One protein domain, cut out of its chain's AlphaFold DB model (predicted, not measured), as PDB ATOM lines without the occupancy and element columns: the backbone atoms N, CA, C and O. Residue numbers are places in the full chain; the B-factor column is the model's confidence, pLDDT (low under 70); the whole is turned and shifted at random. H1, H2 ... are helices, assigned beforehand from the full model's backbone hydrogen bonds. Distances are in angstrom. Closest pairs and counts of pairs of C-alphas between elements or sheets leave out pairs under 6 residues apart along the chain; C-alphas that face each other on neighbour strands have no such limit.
ATOM      1  N   ALA A  16     -21.125   9.552 -19.823       88.00
ATOM      2  CA  ALA A  16     -22.163   9.511 -20.841       88.00
ATOM      3  C   ALA A  16     -22.005   8.270 -21.741       88.00
ATOM      4  O   ALA A  16     -20.920   7.980 -22.246       88.00
ATOM      5  N   ASN A  17     -23.097   7.525 -21.918       89.12
ATOM      6  CA  ASN A  17     -23.110   6.251 -22.637       89.12
ATOM      7  C   ASN A  17     -23.315   6.425 -24.154       89.12
ATOM      8  O   ASN A  17     -23.586   7.526 -24.634       89.12
ATOM      9  N   ALA A  18     -23.224   5.325 -24.906       86.81
ATOM     10  CA  ALA A  18     -23.391   5.346 -26.362       86.81
ATOM     11  C   ALA A  18     -24.745   5.939 -26.794       86.81
ATOM     12  O   ALA A  18     -24.797   6.797 -27.670       86.81
ATOM     13  N   THR A  19     -25.844   5.571 -26.123       90.44
ATOM     14  CA  THR A  19     -27.186   6.105 -26.417       90.44
ATOM     15  C   THR A  19     -27.259   7.626 -26.284       90.44
ATOM     16  O   THR A  19     -27.864   8.286 -27.127       90.44
ATOM     17  N   PHE A  20     -26.646   8.196 -25.243       91.38
ATOM     18  CA  PHE A  20     -26.563   9.645 -25.075       91.38
ATOM     19  C   PHE A  20     -25.824  10.291 -26.252       91.38
ATOM     20  O   PHE A  20     -26.328  11.236 -26.861       91.38
ATOM     21  N   TRP A  21     -24.655   9.754 -26.598       89.12
ATOM     22  CA  TRP A  21     -23.797  10.293 -27.650       89.12
ATOM     23  C   TRP A  21     -24.437  10.214 -29.039       89.12
ATOM     24  O   TRP A  21     -24.416  11.205 -29.769       89.12
ATOM     25  N   HIS A  22     -25.126   9.115 -29.347       90.69
ATOM     26  CA  HIS A  22     -25.937   8.983 -30.557       90.69
ATOM     27  C   HIS A  22     -27.085   9.998 -30.620       90.69
ATOM     28  O   HIS A  22     -27.429  10.471 -31.700       90.69
ATOM     29  N   GLY A  23     -27.682  10.356 -29.481       91.12
ATOM     30  CA  GLY A  23     -28.758  11.348 -29.427       91.12
ATOM     31  C   GLY A  23     -28.278  12.788 -29.624       91.12
ATOM     32  O   GLY A  23     -28.976  13.588 -30.243       91.12
ATOM     33  N   VAL A  24     -27.096  13.125 -29.101       90.25
ATOM     34  CA  VAL A  24     -26.549  14.492 -29.152       90.25
ATOM     35  C   VAL A  24     -25.781  14.752 -30.446       90.25
ATOM     36  O   VAL A  24     -25.871  15.842 -31.011       90.25
ATOM     37  N   ALA A  25     -25.011  13.770 -30.910       88.69
ATOM     38  CA  ALA A  25     -24.051  13.938 -31.991       88.69
ATOM     39  C   ALA A  25     -23.938  12.667 -32.860       88.69
ATOM     40  O   ALA A  25     -22.854  12.082 -32.953       88.69
ATOM     41  N   PRO A  26     -25.026  12.236 -33.528       90.38
ATOM     42  CA  PRO A  26     -25.078  10.951 -34.235       90.38
ATOM     43  C   PRO A  26     -23.994  10.811 -35.308       90.38
ATOM     44  O   PRO A  26     -23.312   9.800 -35.365       90.38
ATOM     45  N   ALA A  27     -23.765  11.851 -36.115       89.62
ATOM     46  CA  ALA A  27     -22.760  11.802 -37.178       89.62
ATOM     47  C   ALA A  27     -21.312  11.770 -36.654       89.62
ATOM     48  O   ALA A  27     -20.427  11.282 -37.347       89.62
ATOM     49  N   ILE A  28     -21.056  12.301 -35.453       86.94
ATOM     50  CA  ILE A  28     -19.720  12.287 -34.830       86.94
ATOM     51  C   ILE A  28     -19.439  10.922 -34.197       86.94
ATOM     52  O   ILE A  28     -18.292  10.496 -34.113       86.94
ATOM     53  N   THR A  29     -20.488  10.247 -33.739       90.19
ATOM     54  CA  THR A  29     -20.407   9.039 -32.911       90.19
ATOM     55  C   THR A  29     -20.662   7.763 -33.706       90.19
ATOM     56  O   THR A  29     -20.667   6.686 -33.132       90.19
ATOM     57  N   ASP A  30     -20.792   7.865 -35.029       94.25
ATOM     58  CA  ASP A  30     -20.944   6.745 -35.960       94.25
ATOM     59  C   ASP A  30     -20.259   7.070 -37.297       94.25
ATOM     60  O   ASP A  30     -20.860   7.663 -38.194       94.25
ATOM     61  N   ASN A  31     -18.994   6.669 -37.433       96.94
ATOM     62  CA  ASN A  31     -18.193   6.745 -38.659       96.94
ATOM     63  C   ASN A  31     -18.106   8.158 -39.272       96.94
ATOM     64  O   ASN A  31     -18.412   8.390 -40.450       96.94
ATOM     65  N   TYR A  32     -17.691   9.116 -38.443       96.25
ATOM     66  CA  TYR A  32     -17.555  10.530 -38.783       96.25
ATOM     67  C   TYR A  32     -16.718  10.800 -40.044       96.25
ATOM     68  O   TYR A  32     -17.102  11.632 -40.873       96.25
ATOM     69  N   TYR A  33     -15.586  10.120 -40.224       96.69
ATOM     70  CA  TYR A  33     -14.708  10.341 -41.372       96.69
ATOM     71  C   TYR A  33     -15.313   9.799 -42.661       96.69
ATOM     72  O   TYR A  33     -15.271  10.495 -43.676       96.69
ATOM     73  N   ALA A  34     -15.929   8.616 -42.633       97.88
ATOM     74  CA  ALA A  34     -16.671   8.098 -43.778       97.88
ATOM     75  C   ALA A  34     -17.772   9.079 -44.211       97.88
ATOM     76  O   ALA A  34     -17.868   9.419 -45.389       97.88
ATOM     77  N   ARG A  35     -18.552   9.594 -43.253       97.69
ATOM     78  CA  ARG A  35     -19.591  10.607 -43.504       97.69
ATOM     79  C   ARG A  35     -19.010  11.894 -44.078       97.69
ATOM     80  O   ARG A  35     -19.545  12.427 -45.044       97.69
ATOM     81  N   THR A  36     -17.901  12.374 -43.524       96.88
ATOM     82  CA  THR A  36     -17.235  13.603 -43.978       96.88
ATOM     83  C   THR A  36     -16.707  13.464 -45.406       96.88
ATOM     84  O   THR A  36     -16.928  14.347 -46.230       96.88
ATOM     85  N   LEU A  37     -16.039  12.351 -45.723       97.69
ATOM     86  CA  LEU A  37     -15.464  12.099 -47.047       97.69
ATOM     87  C   LEU A  37     -16.537  11.943 -48.129       97.69
ATOM     88  O   LEU A  37     -16.338  12.368 -49.264       97.69
ATOM     89  N   LEU A  38     -17.669  11.331 -47.785       97.50
ATOM     90  CA  LEU A  38     -18.778  11.104 -48.715       97.50
ATOM     91  C   LEU A  38     -19.760  12.282 -48.789       97.50
ATOM     92  O   LEU A  38     -20.582  12.338 -49.707       97.50
ATOM     93  N   GLY A  39     -19.673  13.227 -47.852       96.06
ATOM     94  CA  GLY A  39     -20.520  14.413 -47.794       96.06
ATOM     95  C   GLY A  39     -22.007  14.076 -47.669       96.06
ATOM     96  O   GLY A  39     -22.391  13.067 -47.079       96.06
ATOM     97  N   GLU A  40     -22.861  14.917 -48.261       95.38
ATOM     98  CA  GLU A  40     -24.332  14.825 -48.180       95.38
ATOM     99  C   GLU A  40     -24.909  13.456 -48.563       95.38
ATOM    100  O   GLU A  40     -25.974  13.084 -48.078       95.38
ATOM    101  N   ALA A  41     -24.203  12.686 -49.397       95.12
ATOM    102  CA  ALA A  41     -24.643  11.359 -49.815       95.12
ATOM    103  C   ALA A  41     -24.698  10.343 -48.662       95.12
ATOM    104  O   ALA A  41     -25.455   9.384 -48.760       95.12
ATOM    105  N   ALA A  42     -23.910  10.540 -47.599       96.19
ATOM    106  CA  ALA A  42     -23.880   9.649 -46.435       96.19
ATOM    107  C   ALA A  42     -24.004  10.385 -45.090       96.19
ATOM    108  O   ALA A  42     -24.223   9.752 -44.058       96.19
ATOM    109  N   TRP A  43     -23.875  11.717 -45.066       95.25
ATOM    110  CA  TRP A  43     -23.856  12.508 -43.831       95.25
ATOM    111  C   TRP A  43     -25.081  12.268 -42.946       95.25
ATOM    112  O   TRP A  43     -24.947  12.139 -41.729       95.25
ATOM    113  N   HIS A  44     -26.256  12.146 -43.567       93.94
ATOM    114  CA  HIS A  44     -27.549  11.999 -42.899       93.94
ATOM    115  C   HIS A  44     -28.016  10.546 -42.719       93.94
ATOM    116  O   HIS A  44     -29.152  10.331 -42.296       93.94
ATOM    117  N   GLU A  45     -27.177   9.549 -43.014       95.56
ATOM    118  CA  GLU A  45     -27.508   8.148 -42.725       95.56
ATOM    119  C   GLU A  45     -27.836   7.976 -41.231       95.56
ATOM    120  O   GLU A  45     -27.188   8.609 -40.388       95.56
ATOM    121  N   PRO A  46     -28.815   7.137 -40.851       94.56
ATOM    122  CA  PRO A  46     -29.072   6.856 -39.445       94.56
ATOM    123  C   PRO A  46     -27.830   6.243 -38.781       94.56
ATOM    124  O   PRO A  46     -26.940   5.727 -39.459       94.56
ATOM    125  N   VAL A  47     -27.777   6.288 -37.448       91.56
ATOM    126  CA  VAL A  47     -26.732   5.594 -36.679       91.56
ATOM    127  C   VAL A  47     -26.738   4.107 -37.045       91.56
ATOM    128  O   VAL A  47     -27.793   3.469 -37.022       91.56
ATOM    129  N   GLY A  48     -25.576   3.576 -37.427       92.88
ATOM    130  CA  GLY A  48     -25.410   2.207 -37.923       92.88
ATOM    131  C   GLY A  48     -25.776   2.013 -39.402       92.88
ATOM    132  O   GLY A  48     -25.761   0.885 -39.893       92.88
ATOM    133  N   GLY A  49     -26.114   3.083 -40.132       95.25
ATOM    134  CA  GLY A  49     -26.395   3.047 -41.576       95.25
ATOM    135  C   GLY A  49     -25.133   2.991 -42.448       95.25
ATOM    136  O   GLY A  49     -25.164   2.506 -43.587       95.25
ATOM    137  N   ILE A  50     -23.992   3.429 -41.906       97.12
ATOM    138  CA  ILE A  50     -22.694   3.343 -42.580       97.12
ATOM    139  C   ILE A  50     -22.259   1.875 -42.666       97.12
ATOM    140  O   ILE A  50     -22.324   1.120 -41.703       97.12
ATOM    141  N   ASN A  51     -21.855   1.436 -43.859       95.81
ATOM    142  CA  ASN A  51     -21.687   0.017 -44.169       95.81
ATOM    143  C   ASN A  51     -20.548  -0.207 -45.184       95.81
ATOM    144  O   ASN A  51     -19.820   0.719 -45.545       95.81
ATOM    145  N   ALA A  52     -20.393  -1.441 -45.670       96.88
ATOM    146  CA  ALA A  52     -19.297  -1.822 -46.560       96.88
ATOM    147  C   ALA A  52     -19.255  -1.056 -47.900       96.88
ATOM    148  O   ALA A  52     -18.161  -0.798 -48.403       96.88
ATOM    149  N   SER A  53     -20.396  -0.662 -48.484       97.50
ATOM    150  CA  SER A  53     -20.378   0.144 -49.715       97.50
ATOM    151  C   SER A  53     -19.897   1.567 -49.443       97.50
ATOM    152  O   SER A  53     -19.145   2.118 -50.246       97.50
ATOM    153  N   HIS A  54     -20.266   2.132 -48.289       98.31
ATOM    154  CA  HIS A  54     -19.755   3.425 -47.833       98.31
ATOM    155  C   HIS A  54     -18.246   3.365 -47.579       98.31
ATOM    156  O   HIS A  54     -17.528   4.247 -48.035       98.31
ATOM    157  N   LEU A  55     -17.749   2.294 -46.947       98.19
ATOM    158  CA  LEU A  55     -16.310   2.078 -46.775       98.19
ATOM    159  C   LEU A  55     -15.579   2.093 -48.125       98.19
ATOM    160  O   LEU A  55     -14.629   2.851 -48.288       98.19
ATOM    161  N   ALA A  56     -16.035   1.304 -49.102       98.25
ATOM    162  CA  ALA A  56     -15.389   1.235 -50.413       98.25
ATOM    163  C   ALA A  56     -15.370   2.600 -51.129       98.25
ATOM    164  O   ALA A  56     -14.349   2.996 -51.693       98.25
ATOM    165  N   ALA A  57     -16.477   3.345 -51.071       98.31
ATOM    166  CA  ALA A  57     -16.556   4.684 -51.642       98.31
ATOM    167  C   ALA A  57     -15.630   5.674 -50.913       98.31
ATOM    168  O   ALA A  57     -14.887   6.411 -51.556       98.31
ATOM    169  N   ALA A  58     -15.621   5.660 -49.579       98.38
ATOM    170  CA  ALA A  58     -14.792   6.552 -48.776       98.38
ATOM    171  C   ALA A  58     -13.298   6.251 -48.955       98.38
ATOM    172  O   ALA A  58     -12.498   7.179 -49.030       98.38
ATOM    173  N   GLN A  59     -12.917   4.979 -49.112       98.50
ATOM    174  CA  GLN A  59     -11.548   4.588 -49.458       98.50
ATOM    175  C   GLN A  59     -11.132   5.173 -50.811       98.50
ATOM    176  O   GLN A  59     -10.043   5.731 -50.920       98.50
ATOM    177  N   LEU A  60     -12.005   5.114 -51.822       98.12
ATOM    178  CA  LEU A  60     -11.732   5.718 -53.127       98.12
ATOM    179  C   LEU A  60     -11.562   7.239 -53.024       98.12
ATOM    180  O   LEU A  60     -10.646   7.790 -53.633       98.12
ATOM    181  N   VAL A  61     -12.408   7.927 -52.252       98.19
ATOM    182  CA  VAL A  61     -12.253   9.372 -52.011       98.19
ATOM    183  C   VAL A  61     -10.936   9.659 -51.289       98.19
ATOM    184  O   VAL A  61     -10.172  10.509 -51.736       98.19
ATOM    185  N   LEU A  62     -10.615   8.910 -50.233       97.88
ATOM    186  CA  LEU A  62      -9.387   9.091 -49.459       97.88
ATOM    187  C   LEU A  62      -8.126   8.941 -50.323       97.88
ATOM    188  O   LEU A  62      -7.190   9.720 -50.182       97.88
ATOM    189  N   THR A  63      -8.108   7.985 -51.258       97.00
ATOM    190  CA  THR A  63      -6.962   7.778 -52.164       97.00
ATOM    191  C   THR A  63      -6.743   8.898 -53.182       97.00
ATOM    192  O   THR A  63      -5.700   8.921 -53.828       97.00
ATOM    193  N   GLN A  64      -7.703   9.814 -53.343       96.06
ATOM    194  CA  GLN A  64      -7.574  10.963 -54.244       96.06
ATOM    195  C   GLN A  64      -6.893  12.166 -53.582       96.06
ATOM    196  O   GLN A  64      -6.575  13.128 -54.274       96.06
ATOM    197  N   PHE A  65      -6.676  12.139 -52.263       95.62
ATOM    198  CA  PHE A  65      -5.929  13.194 -51.587       95.62
ATOM    199  C   PHE A  65      -4.445  13.093 -51.935       95.62
ATOM    200  O   PHE A  65      -3.845  12.026 -51.806       95.62
ATOM    201  N   ASP A  66      -3.837  14.225 -52.291       91.62
ATOM    202  CA  ASP A  66      -2.397  14.299 -52.566       91.62
ATOM    203  C   ASP A  66      -1.558  13.930 -51.331       91.62
ATOM    204  O   ASP A  66      -0.456  13.394 -51.444       91.62
ATOM    205  N   ILE A  67      -2.076  14.234 -50.135       91.50
ATOM    206  CA  ILE A  67      -1.394  14.017 -48.861       91.50
ATOM    207  C   ILE A  67      -2.417  13.600 -47.812       91.50
ATOM    208  O   ILE A  67      -3.438  14.259 -47.620       91.50
ATOM    209  N   VAL A  68      -2.084  12.550 -47.066       94.19
ATOM    210  CA  VAL A  68      -2.820  12.123 -45.877       94.19
ATOM    211  C   VAL A  68      -1.844  12.087 -44.709       94.19
ATOM    212  O   VAL A  68      -0.833  11.387 -44.768       94.19
ATOM    213  N   VAL A  69      -2.131  12.855 -43.655       91.75
ATOM    214  CA  VAL A  69      -1.277  12.968 -42.464       91.75
ATOM    215  C   VAL A  69      -2.004  12.355 -41.264       91.75
ATOM    216  O   VAL A  69      -2.916  12.985 -40.729       91.75
ATOM    217  N   PRO A  70      -1.632  11.141 -40.821       89.12
ATOM    218  CA  PRO A  70      -2.175  10.570 -39.594       89.12
ATOM    219  C   PRO A  70      -1.696  11.376 -38.381       89.12
ATOM    220  O   PRO A  70      -0.505  11.671 -38.281       89.12
ATOM    221  N   LEU A  71      -2.603  11.703 -37.457       83.38
ATOM    222  CA  LEU A  71      -2.259  12.479 -36.255       83.38
ATOM    223  C   LEU A  71      -1.250  11.741 -35.362       83.38
ATOM    224  O   LEU A  71      -0.292  12.348 -34.900       83.38
ATOM    225  N   GLU A  72      -1.396  10.422 -35.230       82.94
ATOM    226  CA  GLU A  72      -0.496   9.566 -34.438       82.94
ATOM    227  C   GLU A  72       0.777   9.146 -35.200       82.94
ATOM    228  O   GLU A  72       1.483   8.209 -34.813       82.94
ATOM    229  N   ALA A  73       1.072   9.777 -36.341       84.38
ATOM    230  CA  ALA A  73       2.308   9.503 -37.059       84.38
ATOM    231  C   ALA A  73       3.516  10.061 -36.282       84.38
ATOM    232  O   ALA A  73       3.445  11.170 -35.748       84.38
ATOM    233  N   PRO A  74       4.671   9.362 -36.279       84.00
ATOM    234  CA  PRO A  74       5.896   9.907 -35.705       84.00
ATOM    235  C   PRO A  74       6.227  11.283 -36.290       84.00
ATOM    236  O   PRO A  74       6.059  11.493 -37.492       84.00
ATOM    237  N   ALA A  75       6.774  12.185 -35.471       82.69
ATOM    238  CA  ALA A  75       7.098  13.556 -35.874       82.69
ATOM    239  C   ALA A  75       7.890  13.634 -37.193       82.69
ATOM    240  O   ALA A  75       7.567  14.423 -38.068       82.69
ATOM    241  N   ALA A  76       8.885  12.765 -37.391       81.50
ATOM    242  CA  ALA A  76       9.654  12.731 -38.638       81.50
ATOM    243  C   ALA A  76       8.780  12.454 -39.881       81.50
ATOM    244  O   ALA A  76       9.013  13.031 -40.945       81.50
ATOM    245  N   VAL A  77       7.761  11.599 -39.744       85.81
ATOM    246  CA  VAL A  77       6.819  11.267 -40.820       85.81
ATOM    247  C   VAL A  77       5.931  12.468 -41.117       85.81
ATOM    248  O   VAL A  77       5.914  12.936 -42.254       85.81
ATOM    249  N   SER A  78       5.244  13.009 -40.109       87.69
ATOM    250  CA  SER A  78       4.335  14.147 -40.292       87.69
ATOM    251  C   SER A  78       5.066  15.393 -40.801       87.69
ATOM    252  O   SER A  78       4.618  16.001 -41.772       87.69
ATOM    253  N   SER A  79       6.245  15.715 -40.266       86.44
ATOM    254  CA  SER A  79       7.081  16.828 -40.736       86.44
ATOM    255  C   SER A  79       7.518  16.681 -42.194       86.44
ATOM    256  O   SER A  79       7.497  17.649 -42.959       86.44
ATOM    257  N   THR A  80       7.880  15.469 -42.618       87.75
ATOM    258  CA  THR A  80       8.250  15.198 -44.018       87.75
ATOM    259  C   THR A  80       7.041  15.330 -44.944       87.75
ATOM    260  O   THR A  80       7.142  15.959 -45.994       87.75
ATOM    261  N   LEU A  81       5.885  14.786 -44.552       90.38
ATOM    262  CA  LEU A  81       4.647  14.893 -45.330       90.38
ATOM    263  C   LEU A  81       4.198  16.348 -45.494       90.38
ATOM    264  O   LEU A  81       3.825  16.759 -46.586       90.38
ATOM    265  N   MET A  82       4.265  17.143 -44.429       88.62
ATOM    266  CA  MET A  82       3.874  18.552 -44.479       88.62
ATOM    267  C   MET A  82       4.837  19.399 -45.308       88.62
ATOM    268  O   MET A  82       4.405  20.272 -46.057       88.62
ATOM    269  N   SER A  83       6.137  19.136 -45.206       87.44
ATOM    270  CA  SER A  83       7.133  19.902 -45.951       87.44
ATOM    271  C   SER A  83       7.121  19.577 -47.441       87.44
ATOM    272  O   SER A  83       6.962  20.488 -48.246       87.44
ATOM    273  N   TYR A  84       7.247  18.301 -47.817       88.56
ATOM    274  CA  TYR A  84       7.297  17.880 -49.221       88.56
ATOM    275  C   TYR A  84       5.931  17.835 -49.889       88.56
ATOM    276  O   TYR A  84       5.826  18.140 -51.072       88.56
ATOM    277  N   GLY A  85       4.896  17.450 -49.149       88.12
ATOM    278  CA  GLY A  85       3.546  17.415 -49.678       88.12
ATOM    279  C   GLY A  85       2.942  18.814 -49.743       88.12
ATOM    280  O   GLY A  85       2.545  19.271 -50.810       88.12
ATOM    281  N   ALA A  86       2.843  19.498 -48.598       86.31
ATOM    282  CA  ALA A  86       2.091  20.753 -48.501       86.31
ATOM    283  C   ALA A  86       2.953  22.006 -48.732       86.31
ATOM    284  O   ALA A  86       2.419  23.112 -48.829       86.31
ATOM    285  N   GLY A  87       4.282  21.865 -48.803       85.81
ATOM    286  CA  GLY A  87       5.207  22.995 -48.918       85.81
ATOM    287  C   GLY A  87       5.352  23.798 -47.622       85.81
ATOM    288  O   GLY A  87       5.855  24.923 -47.649       85.81
ATOM    289  N   TRP A  88       4.895  23.272 -46.482       84.06
ATOM    290  CA  TRP A  88       4.831  24.052 -45.247       84.06
ATOM    291  C   TRP A  88       6.173  24.052 -44.509       84.06
ATOM    292  O   TRP A  88       6.748  22.990 -44.272       84.06
ATOM    293  N   PRO A  89       6.686  25.233 -44.113       74.06
ATOM    294  CA  PRO A  89       7.963  25.352 -43.410       74.06
ATOM    295  C   PRO A  89       7.860  25.020 -41.914       74.06
ATOM    296  O   PRO A  89       8.882  24.940 -41.235       74.06
ATOM    297  N   THR A  90       6.633  24.879 -41.416       73.06
ATOM    298  CA  THR A  90       6.277  24.642 -40.020       73.06
ATOM    299  C   THR A  90       5.374  23.424 -39.977       73.06
ATOM    300  O   THR A  90       4.528  23.228 -40.853       73.06
ATOM    301  N   THR A  91       5.562  22.599 -38.964       71.06
ATOM    302  CA  THR A  91       4.900  21.306 -38.849       71.06
ATOM    303  C   THR A  91       3.818  21.369 -37.780       71.06
ATOM    304  O   THR A  91       3.807  22.269 -36.937       71.06
ATOM    305  N   LEU A  92       2.917  20.382 -37.763       69.69
ATOM    306  CA  LEU A  92       2.002  20.199 -36.636       69.69
ATOM    307  C   LEU A  92       2.769  20.029 -35.326       69.69
ATOM    308  O   LEU A  92       2.165  20.302 -34.305       69.69
ATOM    309  N   GLN A  93       4.059  19.641 -35.391       68.06
ATOM    310  CA  GLN A  93       5.036  19.490 -34.303       68.06
ATOM    311  C   GLN A  93       5.775  20.804 -33.913       68.06
ATOM    312  O   GLN A  93       6.619  20.821 -33.026       68.06
ATOM    313  N   ASP A  94       5.398  21.945 -34.496       67.19
ATOM    314  CA  ASP A  94       5.814  23.269 -34.012       67.19
ATOM    315  C   ASP A  94       4.668  24.072 -33.355       67.19
ATOM    316  O   ASP A  94       4.916  25.083 -32.698       67.19
ATOM    317  N   VAL A  95       3.413  23.634 -33.525       65.94
ATOM    318  CA  VAL A  95       2.201  24.292 -33.009       65.94
ATOM    319  C   VAL A  95       1.427  23.301 -32.113       65.94
ATOM    320  O   VAL A  95       0.560  22.584 -32.602       65.94
ATOM    321  N   HIS A  96       1.774  23.182 -30.818       64.44
ATOM    322  CA  HIS A  96       1.080  22.299 -29.827       64.44
ATOM    323  C   HIS A  96       0.460  23.117 -28.708       64.44
ATOM    324  O   HIS A  96       0.661  22.859 -27.524       64.44
ATOM    325  N   ASP A  97      -0.294  24.143 -29.071       63.75
ATOM    326  CA  ASP A  97      -1.032  24.931 -28.088       63.75
ATOM    327  C   ASP A  97      -2.196  24.140 -27.455       63.75
ATOM    328  O   ASP A  97      -2.669  24.500 -26.378       63.75
ATOM    329  N   LYS A  98      -2.631  23.042 -28.087       65.62
ATOM    330  CA  LYS A  98      -3.754  22.196 -27.653       65.62
ATOM    331  C   LYS A  98      -3.309  20.783 -27.287       65.62
ATOM    332  O   LYS A  98      -3.613  19.821 -27.988       65.62
ATOM    333  N   ASP A  99      -2.612  20.685 -26.166       72.31
ATOM    334  CA  ASP A  99      -2.230  19.421 -25.537       72.31
ATOM    335  C   ASP A  99      -3.180  19.105 -24.370       72.31
ATOM    336  O   ASP A  99      -3.481  19.972 -23.541       72.31
ATOM    337  N   ILE A 100      -3.651  17.858 -24.291       74.12
ATOM    338  CA  ILE A 100      -4.482  17.396 -23.179       74.12
ATOM    339  C   ILE A 100      -3.729  17.470 -21.847       74.12
ATOM    340  O   ILE A 100      -4.350  17.779 -20.834       74.12
ATOM    341  N   THR A 101      -2.407  17.281 -21.835       80.12
ATOM    342  CA  THR A 101      -1.586  17.410 -20.623       80.12
ATOM    343  C   THR A 101      -1.574  18.852 -20.114       80.12
ATOM    344  O   THR A 101      -1.811  19.081 -18.929       80.12
ATOM    345  N   ASN A 102      -1.440  19.839 -21.007       80.12
ATOM    346  CA  ASN A 102      -1.530  21.256 -20.632       80.12
ATOM    347  C   ASN A 102      -2.914  21.604 -20.059       80.12
ATOM    348  O   ASN A 102      -3.015  22.355 -19.089       80.12
ATOM    349  N   LEU A 103      -3.990  21.046 -20.629       78.06
ATOM    350  CA  LEU A 103      -5.348  21.228 -20.104       78.06
ATOM    351  C   LEU A 103      -5.527  20.569 -18.726       78.06
ATOM    352  O   LEU A 103      -6.122  21.175 -17.836       78.06
ATOM    353  N   GLN A 104      -5.003  19.356 -18.531       82.50
ATOM    354  CA  GLN A 104      -5.032  18.659 -17.242       82.50
ATOM    355  C   GLN A 104      -4.326  19.469 -16.153       82.50
ATOM    356  O   GLN A 104      -4.871  19.618 -15.060       82.50
ATOM    357  N   GLU A 105      -3.162  20.045 -16.460       84.25
ATOM    358  CA  GLU A 105      -2.430  20.926 -15.549       84.25
ATOM    359  C   GLU A 105      -3.202  22.222 -15.269       84.25
ATOM    360  O   GLU A 105      -3.434  22.571 -14.108       84.25
ATOM    361  N   GLN A 106      -3.666  22.909 -16.319       82.38
ATOM    362  CA  GLN A 106      -4.353  24.199 -16.210       82.38
ATOM    363  C   GLN A 106      -5.638  24.122 -15.377       82.38
ATOM    364  O   GLN A 106      -5.920  25.030 -14.591       82.38
ATOM    365  N   PHE A 107      -6.423  23.060 -15.555       81.88
ATOM    366  CA  PHE A 107      -7.703  22.868 -14.868       81.88
ATOM    367  C   PHE A 107      -7.609  21.903 -13.681       81.88
ATOM    368  O   PHE A 107      -8.626  21.636 -13.040       81.88
ATOM    369  N   SER A 108      -6.410  21.384 -13.377       82.81
ATOM    370  CA  SER A 108      -6.175  20.372 -12.335       82.81
ATOM    371  C   SER A 108      -7.194  19.224 -12.398       82.81
ATOM    372  O   SER A 108      -7.783  18.835 -11.387       82.81
ATOM    373  N   ILE A 109      -7.448  18.725 -13.611       80.75
ATOM    374  CA  ILE A 109      -8.470  17.714 -13.890       80.75
ATOM    375  C   ILE A 109      -7.827  16.386 -14.286       80.75
ATOM    376  O   ILE A 109      -6.997  16.331 -15.187       80.75
ATOM    377  N   ASP A 110      -8.274  15.304 -13.651       82.06
ATOM    378  CA  ASP A 110      -8.098  13.946 -14.165       82.06
ATOM    379  C   ASP A 110      -9.353  13.567 -14.975       82.06
ATOM    380  O   ASP A 110     -10.442  13.514 -14.395       82.06
ATOM    381  N   PRO A 111      -9.261  13.359 -16.303       79.31
ATOM    382  CA  PRO A 111     -10.409  12.998 -17.127       79.31
ATOM    383  C   PRO A 111     -10.819  11.529 -16.964       79.31
ATOM    384  O   PRO A 111     -11.956  11.196 -17.289       79.31
ATOM    385  N   VAL A 112      -9.930  10.654 -16.471       83.69
ATOM    386  CA  VAL A 112     -10.145   9.197 -16.441       83.69
ATOM    387  C   VAL A 112     -11.434   8.802 -15.704       83.69
ATOM    388  O   VAL A 112     -12.193   8.006 -16.258       83.69
ATOM    389  N   PRO A 113     -11.778   9.375 -14.531       85.12
ATOM    390  CA  PRO A 113     -13.021   9.056 -13.820       85.12
ATOM    391  C   PRO A 113     -14.308   9.508 -14.530       85.12
ATOM    392  O   PRO A 113     -15.406   9.180 -14.079       85.12
ATOM    393  N   TYR A 114     -14.187  10.316 -15.585       83.88
ATOM    394  CA  TYR A 114     -15.308  10.884 -16.332       83.88
ATOM    395  C   TYR A 114     -15.485  10.247 -17.715       83.88
ATOM    396  O   TYR A 114     -16.462  10.562 -18.399       83.88
ATOM    397  N   LEU A 115     -14.579   9.356 -18.128       85.06
ATOM    398  CA  LEU A 115     -14.716   8.593 -19.366       85.06
ATOM    399  C   LEU A 115     -15.908   7.622 -19.279       85.06
ATOM    400  O   LEU A 115     -16.284   7.204 -18.185       85.06
ATOM    401  N   PRO A 116     -16.524   7.238 -20.413       87.44
ATOM    402  CA  PRO A 116     -17.513   6.166 -20.423       87.44
ATOM    403  C   PRO A 116     -16.940   4.871 -19.828       87.44
ATOM    404  O   PRO A 116     -15.734   4.630 -19.880       87.44
ATOM    405  N   SER A 117     -17.811   4.010 -19.290       89.19
ATOM    406  CA  SER A 117     -17.389   2.675 -18.852       89.19
ATOM    407  C   SER A 117     -16.745   1.897 -20.002       89.19
ATOM    408  O   SER A 117     -17.102   2.099 -21.160       89.19
ATOM    409  N   GLU A 118     -15.855   0.957 -19.681       89.56
ATOM    410  CA  GLU A 118     -15.180   0.110 -20.678       89.56
ATOM    411  C   GLU A 118     -16.170  -0.560 -21.648       89.56
ATOM    412  O   GLU A 118     -15.976  -0.532 -22.857       89.56
ATOM    413  N   GLU A 119     -17.288  -1.081 -21.137       90.00
ATOM    414  CA  GLU A 119     -18.362  -1.650 -21.963       90.00
ATOM    415  C   GLU A 119     -18.946  -0.625 -22.955       90.00
ATOM    416  O   GLU A 119     -19.145  -0.929 -24.129       90.00
ATOM    417  N   ASN A 120     -19.183   0.614 -22.513       89.31
ATOM    418  CA  ASN A 120     -19.686   1.671 -23.393       89.31
ATOM    419  C   ASN A 120     -18.635   2.141 -24.400       89.31
ATOM    420  O   ASN A 120     -18.989   2.442 -25.536       89.31
ATOM    421  N   LEU A 121     -17.361   2.194 -24.006       88.25
ATOM    422  CA  LEU A 121     -16.264   2.482 -24.928       88.25
ATOM    423  C   LEU A 121     -16.180   1.414 -26.015       88.25
ATOM    424  O   LEU A 121     -16.078   1.756 -27.187       88.25
ATOM    425  N   GLN A 122     -16.292   0.135 -25.657       90.06
ATOM    426  CA  GLN A 122     -16.293  -0.963 -26.624       90.06
ATOM    427  C   GLN A 122     -17.454  -0.861 -27.616       90.06
ATOM    428  O   GLN A 122     -17.240  -1.086 -28.805       90.06
ATOM    429  N   HIS A 123     -18.650  -0.475 -27.164       88.50
ATOM    430  CA  HIS A 123     -19.766  -0.194 -28.072       88.50
ATOM    431  C   HIS A 123     -19.454   0.972 -29.017       88.50
ATOM    432  O   HIS A 123     -19.521   0.792 -30.228       88.50
ATOM    433  N   LEU A 124     -19.010   2.117 -28.487       88.12
ATOM    434  CA  LEU A 124     -18.645   3.277 -29.307       88.12
ATOM    435  C   LEU A 124     -17.552   2.942 -30.335       88.12
ATOM    436  O   LEU A 124     -17.623   3.390 -31.477       88.12
ATOM    437  N   TYR A 125     -16.559   2.130 -29.956       89.44
ATOM    438  CA  TYR A 125     -15.521   1.647 -30.869       89.44
ATOM    439  C   TYR A 125     -16.067   0.701 -31.937       89.44
ATOM    440  O   TYR A 125     -15.653   0.795 -33.091       89.44
ATOM    441  N   ALA A 126     -16.978  -0.203 -31.574       90.06
ATOM    442  CA  ALA A 126     -17.617  -1.103 -32.528       90.06
ATOM    443  C   ALA A 126     -18.431  -0.323 -33.571       90.06
ATOM    444  O   ALA A 126     -18.375  -0.655 -34.757       90.06
ATOM    445  N   ASP A 127     -19.094   0.755 -33.151       91.00
ATOM    446  CA  ASP A 127     -19.827   1.646 -34.048       91.00
ATOM    447  C   ASP A 127     -18.883   2.356 -35.042       91.00
ATOM    448  O   ASP A 127     -19.278   2.626 -36.169       91.00
ATOM    449  N   GLN A 128     -17.596   2.548 -34.710       94.00
ATOM    450  CA  GLN A 128     -16.590   3.141 -35.614       94.00
ATOM    451  C   GLN A 128     -15.918   2.142 -36.574       94.00
ATOM    452  O   GLN A 128     -14.866   2.445 -37.142       94.00
ATOM    453  N   ALA A 129     -16.446   0.928 -36.755       94.44
ATOM    454  CA  ALA A 129     -15.735  -0.124 -37.488       94.44
ATOM    455  C   ALA A 129     -15.306   0.274 -38.917       94.44
ATOM    456  O   ALA A 129     -14.247  -0.161 -39.378       94.44
ATOM    457  N   VAL A 130     -16.090   1.097 -39.625       97.00
ATOM    458  CA  VAL A 130     -15.732   1.583 -40.970       97.00
ATOM    459  C   VAL A 130     -14.601   2.606 -40.891       97.00
ATOM    460  O   VAL A 130     -13.621   2.485 -41.628       97.00
ATOM    461  N   ASP A 131     -14.683   3.558 -39.967       96.69
ATOM    462  CA  ASP A 131     -13.645   4.567 -39.763       96.69
ATOM    463  C   ASP A 131     -12.320   3.965 -39.293       96.69
ATOM    464  O   ASP A 131     -11.264   4.406 -39.738       96.69
ATOM    465  N   VAL A 132     -12.344   2.901 -38.483       95.44
ATOM    466  CA  VAL A 132     -11.128   2.158 -38.115       95.44
ATOM    467  C   VAL A 132     -10.423   1.623 -39.367       95.44
ATOM    468  O   VAL A 132      -9.209   1.772 -39.509       95.44
ATOM    469  N   ARG A 133     -11.172   1.063 -40.325       96.94
ATOM    470  CA  ARG A 133     -10.607   0.590 -41.602       96.94
ATOM    471  C   ARG A 133     -10.137   1.730 -42.502       96.94
ATOM    472  O   ARG A 133      -9.126   1.582 -43.189       96.94
ATOM    473  N   LEU A 134     -10.840   2.863 -42.509       96.94
ATOM    474  CA  LEU A 134     -10.382   4.062 -43.218       96.94
ATOM    475  C   LEU A 134      -9.089   4.611 -42.615       96.94
ATOM    476  O   LEU A 134      -8.182   4.976 -43.360       96.94
ATOM    477  N   TYR A 135      -8.968   4.614 -41.290       96.31
ATOM    478  CA  TYR A 135      -7.769   5.049 -40.588       96.31
ATOM    479  C   TYR A 135      -6.565   4.151 -40.898       96.31
ATOM    480  O   TYR A 135      -5.480   4.654 -41.189       96.31
ATOM    481  N   GLU A 136      -6.748   2.827 -40.931       96.06
ATOM    482  CA  GLU A 136      -5.702   1.887 -41.360       96.06
ATOM    483  C   GLU A 136      -5.184   2.213 -42.775       96.06
ATOM    484  O   GLU A 136      -3.969   2.244 -43.004       96.06
ATOM    485  N   LEU A 137      -6.087   2.522 -43.717       97.25
ATOM    486  CA  LEU A 137      -5.709   2.963 -45.062       97.25
ATOM    487  C   LEU A 137      -5.004   4.328 -45.038       97.25
ATOM    488  O   LEU A 137      -3.982   4.490 -45.703       97.25
ATOM    489  N   ALA A 138      -5.497   5.294 -44.261       96.69
ATOM    490  CA  ALA A 138      -4.881   6.614 -44.120       96.69
ATOM    491  C   ALA A 138      -3.426   6.516 -43.628       96.69
ATOM    492  O   ALA A 138      -2.532   7.163 -44.177       96.69
ATOM    493  N   VAL A 139      -3.169   5.651 -42.641       95.62
ATOM    494  CA  VAL A 139      -1.819   5.362 -42.140       95.62
ATOM    495  C   VAL A 139      -0.938   4.761 -43.234       95.62
ATOM    496  O   VAL A 139       0.223   5.155 -43.368       95.62
ATOM    497  N   LEU A 140      -1.467   3.832 -44.036       95.50
ATOM    498  CA  LEU A 140      -0.731   3.253 -45.159       95.50
ATOM    499  C   LEU A 140      -0.370   4.312 -46.211       95.50
ATOM    500  O   LEU A 140       0.790   4.385 -46.617       95.50
ATOM    501  N   LEU A 141      -1.326   5.151 -46.615       95.75
ATOM    502  CA  LEU A 141      -1.106   6.228 -47.584       95.75
ATOM    503  C   LEU A 141      -0.049   7.223 -47.090       95.75
ATOM    504  O   LEU A 141       0.897   7.525 -47.819       95.75
ATOM    505  N   GLY A 142      -0.136   7.653 -45.828       94.12
ATOM    506  CA  GLY A 142       0.866   8.532 -45.222       94.12
ATOM    507  C   GLY A 142       2.268   7.909 -45.201       94.12
ATOM    508  O   GLY A 142       3.256   8.575 -45.509       94.12
ATOM    509  N   ARG A 143       2.386   6.606 -44.913       94.06
ATOM    510  CA  ARG A 143       3.680   5.895 -44.956       94.06
ATOM    511  C   ARG A 143       4.245   5.780 -46.372       94.06
ATOM    512  O   ARG A 143       5.456   5.909 -46.546       94.06
ATOM    513  N   LEU A 144       3.396   5.552 -47.373       94.75
ATOM    514  CA  LEU A 144       3.812   5.508 -48.777       94.75
ATOM    515  C   LEU A 144       4.333   6.872 -49.244       94.75
ATOM    516  O   LEU A 144       5.423   6.944 -49.810       94.75
ATOM    517  N   ALA A 145       3.610   7.951 -48.943       94.00
ATOM    518  CA  ALA A 145       4.050   9.307 -49.258       94.00
ATOM    519  C   ALA A 145       5.378   9.649 -48.556       94.00
ATOM    520  O   ALA A 145       6.301  10.163 -49.186       94.00
ATOM    521  N   TYR A 146       5.536   9.263 -47.286       93.19
ATOM    522  CA  TYR A 146       6.798   9.426 -46.563       93.19
ATOM    523  C   TYR A 146       7.970   8.713 -47.247       93.19
ATOM    524  O   TYR A 146       9.052   9.290 -47.360       93.19
ATOM    525  N   LEU A 147       7.781   7.482 -47.731       94.56
ATOM    526  CA  LEU A 147       8.828   6.744 -48.440       94.56
ATOM    527  C   LEU A 147       9.261   7.472 -49.721       94.56
ATOM    528  O   LEU A 147      10.458   7.614 -49.976       94.56
ATOM    529  N   VAL A 148       8.299   7.964 -50.503       94.00
ATOM    530  CA  VAL A 148       8.572   8.726 -51.731       94.00
ATOM    531  C   VAL A 148       9.352  10.000 -51.409       94.00
ATOM    532  O   VAL A 148      10.416  10.236 -51.982       94.00
ATOM    533  N   TYR A 149       8.871  10.798 -50.455       92.81
ATOM    534  CA  TYR A 149       9.477  12.087 -50.122       92.81
ATOM    535  C   TYR A 149      10.839  11.956 -49.445       92.81
ATOM    536  O   TYR A 149      11.761  12.693 -49.787       92.81
ATOM    537  N   SER A 150      11.016  10.992 -48.542       91.38
ATOM    538  CA  SER A 150      12.325  10.731 -47.933       91.38
ATOM    539  C   SER A 150      13.350  10.237 -48.958       91.38
ATOM    540  O   SER A 150      14.511  10.639 -48.898       91.38
ATOM    541  N   THR A 151      12.930   9.444 -49.950       92.56
ATOM    542  CA  THR A 151      13.799   9.032 -51.066       92.56
ATOM    543  C   THR A 151      14.188  10.227 -51.937       92.56
ATOM    544  O   THR A 151      15.359  10.379 -52.283       92.56
ATOM    545  N   ALA A 152      13.234  11.105 -52.257       90.06
ATOM    546  CA  ALA A 152      13.506  12.335 -52.998       90.06
ATOM    547  C   ALA A 152      14.499  13.235 -52.241       90.06
ATOM    548  O   ALA A 152      15.485  13.689 -52.825       90.06
ATOM    549  N   ALA A 153      14.293  13.415 -50.933       87.69
ATOM    550  CA  ALA A 153      15.187  14.168 -50.060       87.69
ATOM    551  C   ALA A 153      16.607  13.578 -50.041       87.69
ATOM    552  O   ALA A 153      17.587  14.303 -50.205       87.69
ATOM    553  N   ALA A 154      16.730  12.254 -49.901       88.62
ATOM    554  CA  ALA A 154      18.018  11.560 -49.943       88.62
ATOM    555  C   ALA A 154      18.716  11.689 -51.311       88.62
ATOM    556  O   ALA A 154      19.944  11.703 -51.379       88.62
ATOM    557  N   GLY A 155      17.944  11.827 -52.392       89.81
ATOM    558  CA  GLY A 155      18.432  12.135 -53.738       89.81
ATOM    559  C   GLY A 155      18.816  13.604 -53.960       89.81
ATOM    560  O   GLY A 155      19.197  13.961 -55.073       89.81
ATOM    561  N   GLY A 156      18.715  14.457 -52.936       86.56
ATOM    562  CA  GLY A 156      19.053  15.879 -53.009       86.56
ATOM    563  C   GLY A 156      17.935  16.773 -53.547       86.56
ATOM    564  O   GLY A 156      18.178  17.956 -53.790       86.56
ATOM    565  N   ALA A 157      16.717  16.249 -53.732       86.31
ATOM    566  CA  ALA A 157      15.569  17.103 -54.001       86.31
ATOM    567  C   ALA A 157      15.280  17.962 -52.764       86.31
ATOM    568  O   ALA A 157      15.383  17.488 -51.638       86.31
ATOM    569  N   ALA A 158      14.905  19.218 -52.977       82.56
ATOM    570  CA  ALA A 158      14.305  20.045 -51.939       82.56
ATOM    571  C   ALA A 158      12.782  19.971 -52.072       82.56
ATOM    572  O   ALA A 158      12.271  19.890 -53.189       82.56
ATOM    573  N   ALA A 159      12.062  20.061 -50.955       80.50
ATOM    574  CA  ALA A 159      10.600  20.133 -50.957       80.50
ATOM    575  C   ALA A 159      10.079  21.284 -51.840       80.50
ATOM    576  O   ALA A 159       9.140  21.103 -52.606       80.50
ATOM    577  N   TRP A 160      10.731  22.453 -51.774       78.06
ATOM    578  CA  TRP A 160      10.560  23.558 -52.720       78.06
ATOM    579  C   TRP A 160      11.768  24.511 -52.670       78.06
ATOM    580  O   TRP A 160      12.539  24.487 -51.700       78.06
ATOM    581  N   PRO A 161      11.973  25.354 -53.702       70.12
ATOM    582  CA  PRO A 161      13.086  26.297 -53.738       70.12
ATOM    583  C   PRO A 161      13.058  27.272 -52.554       70.12
ATOM    584  O   PRO A 161      12.083  27.989 -52.356       70.12
TER     585      PRO A 161
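AT A GLANCE: This is residues 16 to 161 of the 197 residues of an uncharacterized protein of Tetrabaena socialis (UniProt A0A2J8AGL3). A long helix, H9, runs along one side of an open, flat frame; H3 and H5 pack on its first part, with H1, H2, H4 and H8 gathered nearby, and H6 crosses it farther along. From H6 a long loop swings away to H7 and then folds back to H8, leaving the middle empty; residues 102 to 108 stick out. The 146 printed residues hold nine named helices, H1 to H9 in order, and no named strand: all helix. The whole is loose, with a radius of gyration of the C-alphas of 18.4 A, and spans 54 by 45 by 23 A.

HOW THE PARTS SIT: H1, residues 18 to 24, is close to but not clearly touching H2, residues 26 to 29; their closest C-alphas, His 22 and Thr 29, are 6.0 A apart. H3, residues 32 to 38, and H4, residues 40 to 43, touch only at the corner, closest at C-alphas 35 and 43, 4.7 A. H5, residues 52 to 62, touches H3 about perpendicular at 73 degrees, closest at C-alphas 34 and 58, 5.6 A. H6 is residues 75 to 85; H7, residues 100 to 107, touches no helix. H8, residues 118 to 127, touches H1 at a steep tilt of 61 degrees, closest at C-alphas 124 and 18, 6.0 A. H9, residues 129 to 154, touches H5 with residues 130 to 138 alone, at a shallow tilt of 24 degrees, the same way, closest at C-alphas 130 and 55, 5.9 A. With residues 142 to 150 alone it touches H6, about perpendicular at 73 degrees, closest at C-alphas 146 and 81, 6.0 A. Every O i to N i+4 pair is within hydrogen-bond range in H1, H3 and H5 to H9; H2 and H4 are too short for one.

IN THESE COORDINATES: H1 begins at C-alpha 18 (-23.391, 5.346, -26.362). H5 is 15.0 A long, H6 14.8 A, H8 14.2 A and H9 37.8 A, ending at C-alpha 154 (18.018, 11.560, -49.943).

THE WHOLE: The farthest C-alphas, Thr 19 and Gly 156, are 54.2 A apart. The printed part has no cut; the links H5 to H6 and H6 to H7 are long. Residues 92 to 98 have pLDDT under 70.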